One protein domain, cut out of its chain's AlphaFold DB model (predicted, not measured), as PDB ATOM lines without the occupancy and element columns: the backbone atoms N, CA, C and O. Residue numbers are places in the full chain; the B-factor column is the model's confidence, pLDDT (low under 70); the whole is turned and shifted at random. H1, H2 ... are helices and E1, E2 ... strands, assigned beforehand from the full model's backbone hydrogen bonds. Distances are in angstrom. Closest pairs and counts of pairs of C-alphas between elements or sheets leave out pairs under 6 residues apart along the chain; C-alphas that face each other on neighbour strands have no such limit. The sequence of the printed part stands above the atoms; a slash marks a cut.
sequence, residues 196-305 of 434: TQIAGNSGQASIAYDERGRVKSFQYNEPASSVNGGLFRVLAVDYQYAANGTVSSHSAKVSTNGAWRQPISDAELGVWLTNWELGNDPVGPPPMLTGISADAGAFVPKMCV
ATOM      1  N   THR A 196     127.440  84.506 139.498       93.19
ATOM      2  CA  THR A 196     126.217  84.382 138.685       93.19
ATOM      3  C   THR A 196     125.842  82.935 138.413       93.19
ATOM      4  O   THR A 196     124.674  82.664 138.155       93.19
ATOM      5  N   GLN A 197     126.794  82.005 138.518       94.75
ATOM      6  CA  GLN A 197     126.528  80.571 138.466       94.75
ATOM      7  C   GLN A 197     127.375  79.818 139.488       94.75
ATOM      8  O   GLN A 197     128.596  79.986 139.539       94.75
ATOM      9  N   ILE A 198     126.726  78.961 140.271       90.88
ATOM     10  CA  ILE A 198     127.365  78.102 141.269       90.88
ATOM     11  C   ILE A 198     126.828  76.686 141.090       90.88
ATOM     12  O   ILE A 198     125.619  76.496 141.065       90.88
ATOM     13  N   ALA A 199     127.702  75.693 140.989       92.94
ATOM     14  CA  ALA A 199     127.335  74.283 141.005       92.94
ATOM     15  C   ALA A 199     127.750  73.651 142.337       92.94
ATOM     16  O   ALA A 199     128.873  73.867 142.787       92.94
ATOM     17  N   GLY A 200     126.851  72.882 142.941       90.25
ATOM     18  CA  GLY A 200     127.126  71.965 144.045       90.25
ATOM     19  C   GLY A 200     126.928  70.515 143.599       90.25
ATOM     20  O   GLY A 200     126.665  70.247 142.425       90.25
ATOM     21  N   ASN A 201     127.001  69.573 144.535       91.38
ATOM     22  CA  ASN A 201     126.793  68.154 144.232       91.38
ATOM     23  C   ASN A 201     125.381  67.840 143.745       91.38
ATOM     24  O   ASN A 201     125.196  67.005 142.860       91.38
ATOM     25  N   SER A 202     124.382  68.481 144.351       92.31
ATOM     26  CA  SER A 202     122.982  68.189 144.057       92.31
ATOM     27  C   SER A 202     122.386  69.040 142.941       92.31
ATOM     28  O   SER A 202     121.267  68.757 142.530       92.31
ATOM     29  N   GLY A 203     123.086  70.051 142.418       94.56
ATOM     30  CA  GLY A 203     122.513  70.942 141.411       94.56
ATOM     31  C   GLY A 203     123.288  72.228 141.153       94.56
ATOM     32  O   GLY A 203     124.428  72.399 141.577       94.56
ATOM     33  N   GLN A 204     122.662  73.141 140.413       96.31
ATOM     34  CA  GLN A 204     123.272  74.383 139.946       96.31
ATOM     35  C   GLN A 204     122.367  75.588 140.207       96.31
ATOM     36  O   GLN A 204     121.222  75.629 139.758       96.31
ATOM     37  N   ALA A 205     122.909  76.604 140.873       94.50
ATOM     38  CA  ALA A 205     122.296  77.908 141.025       94.50
ATOM     39  C   ALA A 205     122.679  78.864 139.888       94.50
ATOM     40  O   ALA A 205     123.845  78.960 139.509       94.50
ATOM     41  N   SER A 206     121.700  79.630 139.412       97.19
ATOM     42  CA  SER A 206     121.866  80.812 138.564       97.19
ATOM     43  C   SER A 206     121.343  82.041 139.303       97.19
ATOM     44  O   SER A 206     120.227  82.023 139.826       97.19
ATOM     45  N   ILE A 207     122.141  83.107 139.351       94.12
ATOM     46  CA  ILE A 207     121.865  84.309 140.140       94.12
ATOM     47  C   ILE A 207     121.938  85.551 139.253       94.12
ATOM     48  O   ILE A 207     122.940  85.791 138.576       94.12
ATOM     49  N   ALA A 208     120.901  86.386 139.313       96.00
ATOM     50  CA  ALA A 208     120.919  87.727 138.744       96.00
ATOM     51  C   ALA A 208     120.835  88.778 139.847       96.00
ATOM     52  O   ALA A 208     120.166  88.592 140.864       96.00
ATOM     53  N   TYR A 209     121.471  89.922 139.614       89.25
ATOM     54  CA  TYR A 209     121.489  91.039 140.549       89.25
ATOM     55  C   TYR A 209     120.841  92.277 139.941       89.25
ATOM     56  O   TYR A 209     120.861  92.464 138.725       89.25
ATOM     57  N   ASP A 210     120.303  93.139 140.796       91.69
ATOM     58  CA  ASP A 210     119.931  94.493 140.407       91.69
ATOM     59  C   ASP A 210     121.149  95.439 140.373       91.69
ATOM     60  O   ASP A 210     122.284  95.069 140.704       91.69
ATOM     61  N   GLU A 211     120.903  96.684 139.970       89.56
ATOM     62  CA  GLU A 211     121.920  97.738 139.860       89.56
ATOM     63  C   GLU A 211     122.576  98.086 141.205       89.56
ATOM     64  O   GLU A 211     123.719  98.533 141.235       89.56
ATOM     65  N   ARG A 212     121.893  97.827 142.330       87.81
ATOM     66  CA  ARG A 212     122.413  98.039 143.691       87.81
ATOM     67  C   ARG A 212     123.150  96.818 144.244       87.81
ATOM     68  O   ARG A 212     123.574  96.828 145.395       87.81
ATOM     69  N   GLY A 213     123.292  95.756 143.455       83.81
ATOM     70  CA  GLY A 213     123.998  94.548 143.860       83.81
ATOM     71  C   GLY A 213     123.198  93.565 144.702       83.81
ATOM     72  O   GLY A 213     123.780  92.625 145.239       83.81
ATOM     73  N   ARG A 214     121.878  93.731 144.795       87.31
ATOM     74  CA  ARG A 214     120.989  92.820 145.527       87.31
ATOM     75  C   ARG A 214     120.503  91.713 144.597       87.31
ATOM     76  O   ARG A 214     120.412  91.926 143.391       87.31
ATOM     77  N   VAL A 215     120.199  90.537 145.142       88.38
ATOM     78  CA  VAL A 215     119.720  89.390 144.352       88.38
ATOM     79  C   VAL A 215     118.353  89.720 143.761       88.38
ATOM     80  O   VAL A 215     117.382  89.854 144.488       88.38
ATOM     81  N   LYS A 216     118.268  89.852 142.440       93.50
ATOM     82  CA  LYS A 216     117.017  90.101 141.717       93.50
ATOM     83  C   LYS A 216     116.301  88.797 141.379       93.50
ATOM     84  O   LYS A 216     115.083  88.731 141.496       93.50
ATOM     85  N   SER A 217     117.054  87.774 140.980       95.12
ATOM     86  CA  SER A 217     116.515  86.435 140.771       95.12
ATOM     87  C   SER A 217     117.509  85.359 141.190       95.12
ATOM     88  O   SER A 217     118.728  85.546 141.127       95.12
ATOM     89  N   PHE A 218     116.961  84.233 141.626       94.94
ATOM     90  CA  PHE A 218     117.687  83.028 141.987       94.94
ATOM     91  C   PHE A 218     116.957  81.826 141.397       94.94
ATOM     92  O   PHE A 218     115.766  81.636 141.632       94.94
ATOM     93  N   GLN A 219     117.667  81.006 140.636       96.75
ATOM     94  CA  GLN A 219     117.159  79.737 140.139       96.75
ATOM     95  C   GLN A 219     118.075  78.621 140.605       96.75
ATOM     96  O   GLN A 219     119.284  78.767 140.491       96.75
ATOM     97  N   TYR A 220     117.512  77.510 141.069       96.31
ATOM     98  CA  TYR A 220     118.272  76.312 141.401       96.31
ATOM     99  C   TYR A 220     117.748  75.127 140.602       96.31
ATOM    100  O   TYR A 220     116.577  74.769 140.718       96.31
ATOM    101  N   ASN A 221     118.612  74.558 139.767       97.25
ATOM    102  CA  ASN A 221     118.346  73.388 138.950       97.25
ATOM    103  C   ASN A 221     118.926  72.145 139.633       97.25
ATOM    104  O   ASN A 221     120.142  71.984 139.703       97.25
ATOM    105  N   GLU A 222     118.049  71.285 140.132       96.38
ATOM    106  CA  GLU A 222     118.372  70.062 140.852       96.38
ATOM    107  C   GLU A 222     118.067  68.837 139.965       96.38
ATOM    108  O   GLU A 222     116.895  68.485 139.788       96.38
ATOM    109  N   PRO A 223     119.078  68.182 139.365       95.88
ATOM    110  CA  PRO A 223     118.876  66.963 138.595       95.88
ATOM    111  C   PRO A 223     118.259  65.827 139.419       95.88
ATOM    112  O   PRO A 223     118.457  65.724 140.628       95.88
ATOM    113  N   ALA A 224     117.541  64.927 138.744       93.81
ATOM    114  CA  ALA A 224     117.039  63.709 139.371       93.81
ATOM    115  C   ALA A 224     118.206  62.845 139.868       93.81
ATOM    116  O   ALA A 224     119.130  62.532 139.117       93.81
ATOM    117  N   SER A 225     118.147  62.442 141.132       91.00
ATOM    118  CA  SER A 225     119.152  61.603 141.781       91.00
ATOM    119  C   SER A 225     118.498  60.705 142.827       91.00
ATOM    120  O   SER A 225     117.364  60.929 143.244       91.00
ATOM    121  N   SER A 226     119.200  59.676 143.295       88.38
ATOM    122  CA  SER A 226     118.685  58.848 144.393       88.38
ATOM    123  C   SER A 226     118.451  59.661 145.675       88.38
ATOM    124  O   SER A 226     117.493  59.388 146.395       88.38
ATOM    125  N   VAL A 227     119.267  60.691 145.933       84.38
ATOM    126  CA  VAL A 227     119.201  61.501 147.162       84.38
ATOM    127  C   VAL A 227     117.987  62.430 147.225       84.38
ATOM    128  O   VAL A 227     117.514  62.725 148.318       84.38
ATOM    129  N   ASN A 228     117.430  62.846 146.082       85.88
ATOM    130  CA  ASN A 228     116.196  63.642 146.023       85.88
ATOM    131  C   ASN A 228     114.959  62.829 145.603       85.88
ATOM    132  O   ASN A 228     113.953  63.396 145.174       85.88
ATOM    133  N   GLY A 229     115.020  61.499 145.731       87.44
ATOM    134  CA  GLY A 229     113.900  60.610 145.411       87.44
ATOM    135  C   GLY A 229     113.617  60.480 143.911       87.44
ATOM    136  O   GLY A 229     112.496  60.152 143.531       87.44
ATOM    137  N   GLY A 230     114.608  60.746 143.058       91.06
ATOM    138  CA  GLY A 230     114.499  60.641 141.603       91.06
ATOM    139  C   GLY A 230     113.762  61.811 140.955       91.06
ATOM    140  O   GLY A 230     113.240  61.662 139.851       91.06
ATOM    141  N   LEU A 231     113.691  62.961 141.628       91.69
ATOM    142  CA  LEU A 231     112.951  64.124 141.151       91.69
ATOM    143  C   LEU A 231     113.883  65.144 140.501       91.69
ATOM    144  O   LEU A 231     114.807  65.644 141.129       91.69
ATOM    145  N   PHE A 232     113.596  65.512 139.256       94.31
ATOM    146  CA  PHE A 232     114.186  66.696 138.638       94.31
ATOM    147  C   PHE A 232     113.412  67.928 139.107       94.31
ATOM    148  O   PHE A 232     112.197  67.984 138.910       94.31
ATOM    149  N   ARG A 233     114.069  68.914 139.720       95.06
ATOM    150  CA  ARG A 233     113.389  70.094 140.274       95.06
ATOM    151  C   ARG A 233     114.075  71.388 139.887       95.06
ATOM    152  O   ARG A 233     115.290  71.497 139.941       95.06
ATOM    153  N   VAL A 234     113.280  72.398 139.545       96.75
ATOM    154  CA  VAL A 234     113.782  73.749 139.287       96.75
ATOM    155  C   VAL A 234     113.047  74.740 140.170       96.75
ATOM    156  O   VAL A 234     111.890  75.062 139.895       96.75
ATOM    157  N   LEU A 235     113.727  75.240 141.200       96.12
ATOM    158  CA  LEU A 235     113.279  76.387 141.986       96.12
ATOM    159  C   LEU A 235     113.579  77.671 141.209       96.12
ATOM    160  O   LEU A 235     114.678  77.834 140.693       96.12
ATOM    161  N   ALA A 236     112.630  78.597 141.153       96.69
ATOM    162  CA  ALA A 236     112.816  79.944 140.632       96.69
ATOM    163  C   ALA A 236     112.230  80.958 141.615       96.69
ATOM    164  O   ALA A 236     111.062  80.849 141.989       96.69
ATOM    165  N   VAL A 237     113.043  81.931 142.014       95.50
ATOM    166  CA  VAL A 237     112.705  82.983 142.969       95.50
ATOM    167  C   VAL A 237     113.029  84.334 142.352       95.50
ATOM    168  O   VAL A 237     114.144  84.549 141.882       95.50
ATOM    169  N   ASP A 238     112.071  85.249 142.393       95.31
ATOM    170  CA  ASP A 238     112.238  86.640 141.980       95.31
ATOM    171  C   ASP A 238     112.010  87.553 143.181       95.31
ATOM    172  O   ASP A 238     111.065  87.348 143.943       95.31
ATOM    173  N   TYR A 239     112.856  88.569 143.334       92.12
ATOM    174  CA  TYR A 239     112.808  89.525 144.436       92.12
ATOM    175  C   TYR A 239     112.573  90.948 143.935       92.12
ATOM    176  O   TYR A 239     113.106  91.377 142.909       92.12
ATOM    177  N   GLN A 240     111.814  91.705 144.717       91.94
ATOM    178  CA  GLN A 240     111.652  93.146 144.593       91.94
ATOM    179  C   GLN A 240     112.031  93.803 145.909       91.94
ATOM    180  O   GLN A 240     111.855  93.230 146.985       91.94
ATOM    181  N   TYR A 241     112.539  95.024 145.833       87.25
ATOM    182  CA  TYR A 241     113.031  95.727 147.005       87.25
ATOM    183  C   TYR A 241     112.443  97.124 147.114       87.25
ATOM    184  O   TYR A 241     112.358  97.861 146.131       87.25
ATOM    185  N   ALA A 242     112.158  97.523 148.349       88.94
ATOM    186  CA  ALA A 242     111.818  98.892 148.688       88.94
ATOM    187  C   ALA A 242     113.054  99.811 148.600       88.94
ATOM    188  O   ALA A 242     114.212  99.367 148.536       88.94
ATOM    189  N   ALA A 243     112.806 101.124 148.623       86.81
ATOM    190  CA  ALA A 243     113.854 102.140 148.519       86.81
ATOM    191  C   ALA A 243     114.903 102.042 149.644       86.81
ATOM    192  O   ALA A 243     116.088 102.241 149.373       86.81
ATOM    193  N   ASN A 244     114.474 101.665 150.854       84.31
ATOM    194  CA  ASN A 244     115.303 101.452 152.050       84.31
ATOM    195  C   ASN A 244     116.170 100.173 152.000       84.31
ATOM    196  O   ASN A 244     116.885  99.882 152.953       84.31
ATOM    197  N   GLY A 245     116.090  99.381 150.927       80.50
ATOM    198  CA  GLY A 245     116.889  98.168 150.763       80.50
ATOM    199  C   GLY A 245     116.248  96.877 151.272       80.50
ATOM    200  O   GLY A 245     116.792  95.810 150.987       80.50
ATOM    201  N   THR A 246     115.105  96.928 151.964       83.31
ATOM    202  CA  THR A 246     114.399  95.717 152.413       83.31
ATOM    203  C   THR A 246     113.676  95.049 151.250       83.31
ATOM    204  O   THR A 246     113.235  95.727 150.319       83.31
ATOM    205  N   VAL A 247     113.533  93.722 151.291       83.62
ATOM    206  CA  VAL A 247     112.714  93.009 150.302       83.62
ATOM    207  C   VAL A 247     111.264  93.470 150.467       83.62
ATOM    208  O   VAL A 247     110.721  93.397 151.567       83.62
ATOM    209  N   SER A 248     110.664  94.012 149.408       87.56
ATOM    210  CA  SER A 248     109.274  94.483 149.408       87.56
ATOM    211  C   SER A 248     108.300  93.394 148.985       87.56
ATOM    212  O   SER A 248     107.183  93.348 149.487       87.56
ATOM    213  N   SER A 249     108.714  92.525 148.063       88.69
ATOM    214  CA  SER A 249     107.963  91.339 147.660       88.69
ATOM    215  C   SER A 249     108.882  90.303 147.020       88.69
ATOM    216  O   SER A 249     109.987  90.620 146.573       88.69
ATOM    217  N   HIS A 250     108.415  89.060 146.958       89.88
ATOM    218  CA  HIS A 250     109.058  87.979 146.221       89.88
ATOM    219  C   HIS A 250     108.012  87.079 145.563       89.88
ATOM    220  O   HIS A 250     106.835  87.096 145.925       89.88
ATOM    221  N   SER A 251     108.443  86.275 144.596       92.69
ATOM    222  CA  SER A 251     107.660  85.149 144.087       92.69
ATOM    223  C   SER A 251     108.549  83.927 143.963       92.69
ATOM    224  O   SER A 251     109.620  84.035 143.374       92.69
ATOM    225  N   ALA A 252     108.104  82.783 144.476       92.75
ATOM    226  CA  ALA A 252     108.825  81.522 144.377       92.75
ATOM    227  C   ALA A 252     107.965  80.458 143.698       92.75
ATOM    228  O   ALA A 252     106.771  80.326 143.983       92.75
ATOM    229  N   LYS A 253     108.570  79.716 142.772       94.94
ATOM    230  CA  LYS A 253     107.914  78.641 142.029       94.94
ATOM    231  C   LYS A 253     108.844  77.451 141.864       94.94
ATOM    232  O   LYS A 253     110.040  77.640 141.661       94.94
ATOM    233  N   VAL A 254     108.284  76.248 141.849       95.62
ATOM    234  CA  VAL A 254     109.015  75.006 141.584       95.62
ATOM    235  C   VAL A 254     108.404  74.294 140.379       95.62
ATOM    236  O   VAL A 254     107.186  74.172 140.258       95.62
ATOM    237  N   SER A 255     109.251  73.854 139.454       95.56
ATOM    238  CA  SER A 255     108.905  72.847 138.442       95.56
ATOM    239  C   SER A 255     109.433  71.496 138.904       95.56
ATOM    240  O   SER A 255     110.576  71.428 139.349       95.56
ATOM    241  N   THR A 256     108.632  70.439 138.765       93.88
ATOM    242  CA  THR A 256     109.026  69.058 139.078       93.88
ATOM    243  C   THR A 256     108.887  68.206 137.822       93.88
ATOM    244  O   THR A 256     107.848  68.247 137.167       93.88
ATOM    245  N   ASN A 257     109.925  67.450 137.467       93.69
ATOM    246  CA  ASN A 257     109.993  66.572 136.293       93.69
ATOM    247  C   ASN A 257     109.569  67.257 134.981       93.69
ATOM    248  O   ASN A 257     108.901  66.662 134.141       93.69
ATOM    249  N   GLY A 258     109.934  68.534 134.820       90.56
ATOM    250  CA  GLY A 258     109.606  69.329 133.632       90.56
ATOM    251  C   GLY A 258     108.155  69.815 133.565       90.56
ATOM    252  O   GLY A 258     107.772  70.435 132.575       90.56
ATOM    253  N   ALA A 259     107.344  69.581 134.601       92.75
ATOM    254  CA  ALA A 259     105.981  70.095 134.673       92.75
ATOM    255  C   ALA A 259     105.946  71.628 134.802       92.75
ATOM    256  O   ALA A 259     106.928  72.280 135.171       92.75
ATOM    257  N   TRP A 260     104.777  72.214 134.543       91.25
ATOM    258  CA  TRP A 260     104.549  73.648 134.715       91.25
ATOM    259  C   TRP A 260     104.899  74.118 136.130       91.25
ATOM    260  O   TRP A 260     104.482  73.505 137.113       91.25
ATOM    261  N   ARG A 261     105.633  75.236 136.218       92.19
ATOM    262  CA  ARG A 261     106.063  75.845 137.485       92.19
ATOM    263  C   ARG A 261     104.861  76.194 138.364       92.19
ATOM    264  O   ARG A 261     104.062  77.051 137.986       92.19
ATOM    265  N   GLN A 262     104.792  75.588 139.543       92.62
ATOM    266  CA  GLN A 262     103.769  75.853 140.552       92.62
ATOM    267  C   GLN A 262     104.301  76.830 141.606       92.62
ATOM    268  O   GLN A 262     105.475  76.725 141.967       92.62
ATOM    269  N   PRO A 263     103.494  77.791 142.091       93.06
ATOM    270  CA  PRO A 263     103.884  78.629 143.221       93.06
ATOM    271  C   PRO A 263     104.072  77.783 144.486       93.06
ATOM    272  O   PRO A 263     103.328  76.830 144.706       93.06
ATOM    273  N   ILE A 264     105.048  78.156 145.313       87.31
ATOM    274  CA  ILE A 264     105.317  77.522 146.610       87.31
ATOM    275  C   ILE A 264     105.126  78.526 147.748       87.31
ATOM    276  O   ILE A 264     105.111  79.737 147.518       87.31
ATOM    277  N   SER A 265     104.971  78.030 148.973       83.38
ATOM    278  CA  SER A 265     104.852  78.888 150.152       83.38
ATOM    279  C   SER A 265     106.199  79.402 150.648       83.38
ATOM    280  O   SER A 265     107.256  78.857 150.330       83.38
ATOM    281  N   ASP A 266     106.147  80.416 151.510       81.69
ATOM    282  CA  ASP A 266     107.330  80.961 152.183       81.69
ATOM    283  C   ASP A 266     108.004  79.935 153.100       81.69
ATOM    284  O   ASP A 266     109.221  79.970 153.267       81.69
ATOM    285  N   ALA A 267     107.236  78.999 153.667       77.75
ATOM    286  CA  ALA A 267     107.777  77.918 154.483       77.75
ATOM    287  C   ALA A 267     108.616  76.953 153.633       77.75
ATOM    288  O   ALA A 267     109.749  76.641 153.994       77.75
ATOM    289  N   GLU A 268     108.094  76.529 152.479       83.00
ATOM    290  CA  GLU A 268     108.833  75.669 151.552       83.00
ATOM    291  C   GLU A 268     110.057  76.394 150.978       83.00
ATOM    292  O   GLU A 268     111.159  75.839 150.970       83.00
ATOM    293  N   LEU A 269     109.891  77.656 150.564       86.81
ATOM    294  CA  LEU A 269     110.997  78.499 150.118       86.81
ATOM    295  C   LEU A 269     112.072  78.603 151.206       86.81
ATOM    296  O   LEU A 269     113.250  78.429 150.915       86.81
ATOM    297  N   GLY A 270     111.679  78.837 152.459       83.31
ATOM    298  CA  GLY A 270     112.592  78.909 153.595       83.31
ATOM    299  C   GLY A 270     113.457  77.657 153.748       83.31
ATOM    300  O   GLY A 270     114.651  77.788 154.003       83.31
ATOM    301  N   VAL A 271     112.902  76.461 153.524       82.25
ATOM    302  CA  VAL A 271     113.676  75.207 153.554       82.25
ATOM    303  C   VAL A 271     114.674  75.142 152.399       82.25
ATOM    304  O   VAL A 271     115.846  74.868 152.646       82.25
ATOM    305  N   TRP A 272     114.251  75.447 151.167       88.44
ATOM    306  CA  TRP A 272     115.158  75.521 150.012       88.44
ATOM    307  C   TRP A 272     116.338  76.460 150.278       88.44
ATOM    308  O   TRP A 272     117.491  76.096 150.053       88.44
ATOM    309  N   LEU A 273     116.049  77.672 150.765       85.31
ATOM    310  CA  LEU A 273     117.081  78.679 150.996       85.31
ATOM    311  C   LEU A 273     117.975  78.305 152.170       85.31
ATOM    312  O   LEU A 273     119.178  78.484 152.076       85.31
ATOM    313  N   THR A 274     117.422  77.724 153.233       79.25
ATOM    314  CA  THR A 274     118.220  77.251 154.372       79.25
ATOM    315  C   THR A 274     119.151  76.120 153.952       79.25
ATOM    316  O   THR A 274     120.329  76.140 154.289       79.25
ATOM    317  N   ASN A 275     118.660  75.147 153.182       82.94
ATOM    318  CA  ASN A 275     119.494  74.064 152.674       82.94
ATOM    319  C   ASN A 275     120.599  74.582 151.756       82.94
ATOM    320  O   ASN A 275     121.730  74.117 151.855       82.94
ATOM    321  N   TRP A 276     120.296  75.567 150.907       82.62
ATOM    322  CA  TRP A 276     121.309  76.265 150.127       82.62
ATOM    323  C   TRP A 276     122.316  76.963 151.051       82.62
ATOM    324  O   TRP A 276     123.505  76.693 151.005       82.62
ATOM    325  N   GLU A 277     121.882  77.827 151.957       78.31
ATOM    326  CA  GLU A 277     122.791  78.597 152.810       78.31
ATOM    327  C   GLU A 277     123.659  77.712 153.713       78.31
ATOM    328  O   GLU A 277     124.810  78.053 153.963       78.31
ATOM    329  N   LEU A 278     123.149  76.558 154.140       73.62
ATOM    330  CA  LEU A 278     123.892  75.562 154.906       73.62
ATOM    331  C   LEU A 278     124.684  74.586 154.035       73.62
ATOM    332  O   LEU A 278     125.296  73.686 154.590       73.62
ATOM    333  N   GLY A 279     124.657  74.706 152.708       76.50
ATOM    334  CA  GLY A 279     125.315  73.794 151.774       76.50
ATOM    335  C   GLY A 279     124.926  72.323 151.942       76.50
ATOM    336  O   GLY A 279     125.782  71.441 151.883       76.50
ATOM    337  N   ASN A 280     123.646  72.063 152.204       84.38
ATOM    338  CA  ASN A 280     123.080  70.721 152.265       84.38
ATOM    339  C   ASN A 280     122.850  70.162 150.856       84.38
ATOM    340  O   ASN A 280     122.418  70.880 149.956       84.38
ATOM    341  N   ASP A 281     123.068  68.858 150.706       85.31
ATOM    342  CA  ASP A 281     122.747  68.100 149.502       85.31
ATOM    343  C   ASP A 281     121.793  66.945 149.876       85.31
ATOM    344  O   ASP A 281     122.154  66.123 150.722       85.31
ATOM    345  N   PRO A 282     120.588  66.848 149.279       90.00
ATOM    346  CA  PRO A 282     120.019  67.763 148.290       90.00
ATOM    347  C   PRO A 282     119.633  69.127 148.882       90.00
ATOM    348  O   PRO A 282     119.307  69.240 150.065       90.00
ATOM    349  N   VAL A 283     119.619  70.158 148.035       89.00
ATOM    350  CA  VAL A 283     119.136  71.491 148.429       89.00
ATOM    351  C   VAL A 283     117.608  71.496 148.530       89.00
ATOM    352  O   VAL A 283     117.031  72.137 149.410       89.00
ATOM    353  N   GLY A 284     116.924  70.765 147.654       88.44
ATOM    354  CA  GLY A 284     115.474  70.702 147.670       88.44
ATOM    355  C   GLY A 284     114.919  69.956 148.882       88.44
ATOM    356  O   GLY A 284     115.502  68.961 149.316       88.44
ATOM    357  N   PRO A 285     113.758  70.380 149.414       84.88
ATOM    358  CA  PRO A 285     113.124  69.746 150.559       84.88
ATOM    359  C   PRO A 285     112.749  68.290 150.243       84.88
ATOM    360  O   PRO A 285     112.667  67.906 149.074       84.88
ATOM    361  N   PRO A 286     112.466  67.459 151.254       76.44
ATOM    362  CA  PRO A 286     111.920  66.125 151.038       76.44
ATOM    363  C   PRO A 286     110.684  66.130 150.113       76.44
ATOM    364  O   PRO A 286     109.881  67.063 150.179       76.44
ATOM    365  N   PRO A 287     110.468  65.080 149.297       62.22
ATOM    366  CA  PRO A 287     109.356  65.001 148.338       62.22
ATOM    367  C   PRO A 287     107.953  65.227 148.927       62.22
ATOM    368  O   PRO A 287     107.044  65.604 148.201       62.22
ATOM    369  N   MET A 288     107.771  64.997 150.233       56.75
ATOM    370  CA  MET A 288     106.484  65.107 150.936       56.75
ATOM    371  C   MET A 288     106.173  66.515 151.477       56.75
ATOM    372  O   MET A 288     105.110  66.716 152.055       56.75
ATOM    373  N   LEU A 289     107.080  67.485 151.317       53.94
ATOM    374  CA  LEU A 289     106.901  68.868 151.786       53.94
ATOM    375  C   LEU A 289     106.240  69.796 150.753       53.94
ATOM    376  O   LEU A 289     106.001  70.965 151.046       53.94
ATOM    377  N   THR A 290     105.904  69.282 149.567       46.62
ATOM    378  CA  THR A 290     105.173  70.034 148.541       46.62
ATOM    379  C   THR A 290     103.751  70.332 149.023       46.62
ATOM    380  O   THR A 290     102.965  69.405 149.218       46.62
ATOM    381  N   GLY A 291     103.399  71.613 149.176       49.09
ATOM    382  CA  GLY A 291     102.007  72.034 149.402       49.09
ATOM    383  C   GLY A 291     101.634  72.492 150.815       49.09
ATOM    384  O   GLY A 291     100.444  72.573 151.117       49.09
ATOM    385  N   ILE A 292     102.594  72.837 151.681       41.59
ATOM    386  CA  ILE A 292     102.261  73.554 152.926       41.59
ATOM    387  C   ILE A 292     101.852  74.984 152.564       41.59
ATOM    388  O   ILE A 292     102.693  75.771 152.144       41.59
ATOM    389  N   SER A 293     100.573  75.320 152.708       41.25
ATOM    390  CA  SER A 293     100.047  76.679 152.526       41.25
ATOM    391  C   SER A 293     100.601  77.644 153.579       41.25
ATOM    392  O   SER A 293     100.848  77.257 154.718       41.25
ATOM    393  N   ALA A 294     100.793  78.905 153.191       41.88
ATOM    394  CA  ALA A 294     101.354  79.946 154.046       41.88
ATOM    395  C   ALA A 294     100.517  80.181 155.316       41.88
ATOM    396  O   ALA A 294      99.315  80.432 155.223       41.88
ATOM    397  N   ASP A 295     101.170  80.212 156.480       39.59
ATOM    398  CA  ASP A 295     100.630  80.940 157.626       39.59
ATOM    399  C   ASP A 295     100.760  82.438 157.342       39.59
ATOM    400  O   ASP A 295     101.811  82.928 156.916       39.59
ATOM    401  N   ALA A 296      99.670  83.174 157.551       38.09
ATOM    402  CA  ALA A 296      99.589  84.616 157.361       38.09
ATOM    403  C   ALA A 296     100.518  85.351 158.349       38.09
ATOM    404  O   ALA A 296     100.111  85.802 159.418       38.09
ATOM    405  N   GLY A 297     101.792  85.459 157.983       40.75
ATOM    406  CA  GLY A 297     102.840  86.121 158.748       40.75
ATOM    407  C   GLY A 297     104.111  86.217 157.915       40.75
ATOM    408  O   GLY A 297     105.087  85.543 158.217       40.75
ATOM    409  N   ALA A 298     104.060  87.021 156.848       42.19
ATOM    410  CA  ALA A 298     105.095  87.190 155.827       42.19
ATOM    411  C   ALA A 298     106.523  87.263 156.406       42.19
ATOM    412  O   ALA A 298     106.960  88.302 156.908       42.19
ATOM    413  N   PHE A 299     107.259  86.157 156.300       48.69
ATOM    414  CA  PHE A 299     108.709  86.156 156.383       48.69
ATOM    415  C   PHE A 299     109.219  86.110 154.951       48.69
ATOM    416  O   PHE A 299     109.035  85.116 154.260       48.69
ATOM    417  N   VAL A 300     109.844  87.196 154.502       54.00
ATOM    418  CA  VAL A 300     110.525  87.221 153.211       54.00
ATOM    419  C   VAL A 300     111.983  86.843 153.460       54.00
ATOM    420  O   VAL A 300     112.741  87.693 153.943       54.00
ATOM    421  N   PRO A 301     112.408  85.592 153.201       58.88
ATOM    422  CA  PRO A 301     113.782  85.201 153.453       58.88
ATOM    423  C   PRO A 301     114.697  85.952 152.481       58.88
ATOM    424  O   PRO A 301     114.611  85.806 151.256       58.88
ATOM    425  N   LYS A 302     115.572  86.796 153.031       63.88
ATOM    426  CA  LYS A 302     116.657  87.413 152.268       63.88
ATOM    427  C   LYS A 302     117.673  86.320 151.944       63.88
ATOM    428  O   LYS A 302     118.277  85.786 152.860       63.88
ATOM    429  N   MET A 303     117.879  86.051 150.659       70.75
ATOM    430  CA  MET A 303     118.886  85.100 150.190       70.75
ATOM    431  C   MET A 303     120.312  85.598 150.450       70.75
ATOM    432  O   MET A 303     120.658  86.729 150.084       70.75
ATOM    433  N   CYS A 304     121.166  84.709 150.953       71.12
ATOM    434  CA  CYS A 304     122.610  84.881 150.995       71.12
ATOM    435  C   CYS A 304     123.329  83.931 150.018       71.12
ATOM    436  O   CYS A 304     123.540  82.751 150.291       71.12
ATOM    437  N   VAL A 305     123.774  84.466 148.874       71.06
ATOM    438  CA  VAL A 305     124.441  83.679 147.810       71.06
ATOM    439  C   VAL A 305     125.739  83.033 148.300       71.06
ATOM    440  O   VAL A 305     126.005  81.878 147.991       71.06
TER     441      VAL A 305
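Overview. This is residues 196 to 305 of the 434 residues of the protein "YD repeat-containing protein" of Paraburkholderia sp. BL23I1N1 (UniProt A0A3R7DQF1). One twisted sheet of five strands makes a wall, with the single helix H1 laid across one of its faces. Residues 278 to 305, a long stretch with no named element, loop round H1 on that same side of the sheet. The printed part has 110 residues, with five named strands followed by one named helix; the sheet's order is E1 E2 E3 E4 E5, antiparallel throughout. The class is mixed, helices and strands, though under half of the residues are in named elements. The whole is compact, with a radius of gyration of the C-alphas of 13.6 A, and spans 43 by 32 by 26 A.

Arrangement. Begin with E1, residues 196 to 200, and E2, residues 204 to 209, a hairpin in which N 205 and O 198 are 2.7 A apart, within hydrogen-bond range. Next comes E3, residues 215 to 222, a hairpin with E2, where N 206 and O 219 are 2.8 A apart. E4, residues 233 to 241, forms a hairpin with E3, and N 220 and O 235 are 2.9 A apart. E5, residues 247 to 256, forms a hairpin with E4, and N 236 and O 253 are 2.8 A apart. These five strands form a meander, each the antiparallel neighbour of the one before; E1 and E5 are its edge strands, and they are apart. Then look at H1, residues 266 to 277, which is on the sheet at a height of 9.5 A over it; H1 and the sheet E1 E2 E3 E4 E5 form two layers, a helix on one face of a sheet. It lies over E4 and, only just, over E5, with 3 of its C-alphas falling on E5. It runs across the strands, at 79 degrees to E4 on the local plane. The closest C-alphas of E5 and H1 are those of Ala 252 and Leu 269, 6.8 A apart. In H1 every O i to N i+4 pair is within hydrogen-bond range.

Along the chain. Find C-alpha 196 at (126.217, 84.382, 138.685), where E1 begins; it measures 13.6 A from first to last C-alpha, E2 16.8 A and E3 19.7 A. E4 runs 26.5 A, and E5, the longest strand with 10 residues, runs 26.7 A from C-alpha 247 at (112.714, 93.009, 150.302). H1 spans 15.7 A and ends at C-alpha 277, at (122.791, 78.597, 152.810).

Size, cuts and confidence. The two C-alphas farthest apart are those of Ser 226 and Ala 243, at 43.8 A, while those of Thr 196 and Val 305, first and last printed, are 9.3 A apart. The printed part has no cut, and no link between named elements is long. Residues 287 to 302 have pLDDT under 70, against a mean of 83.1 for the printed part.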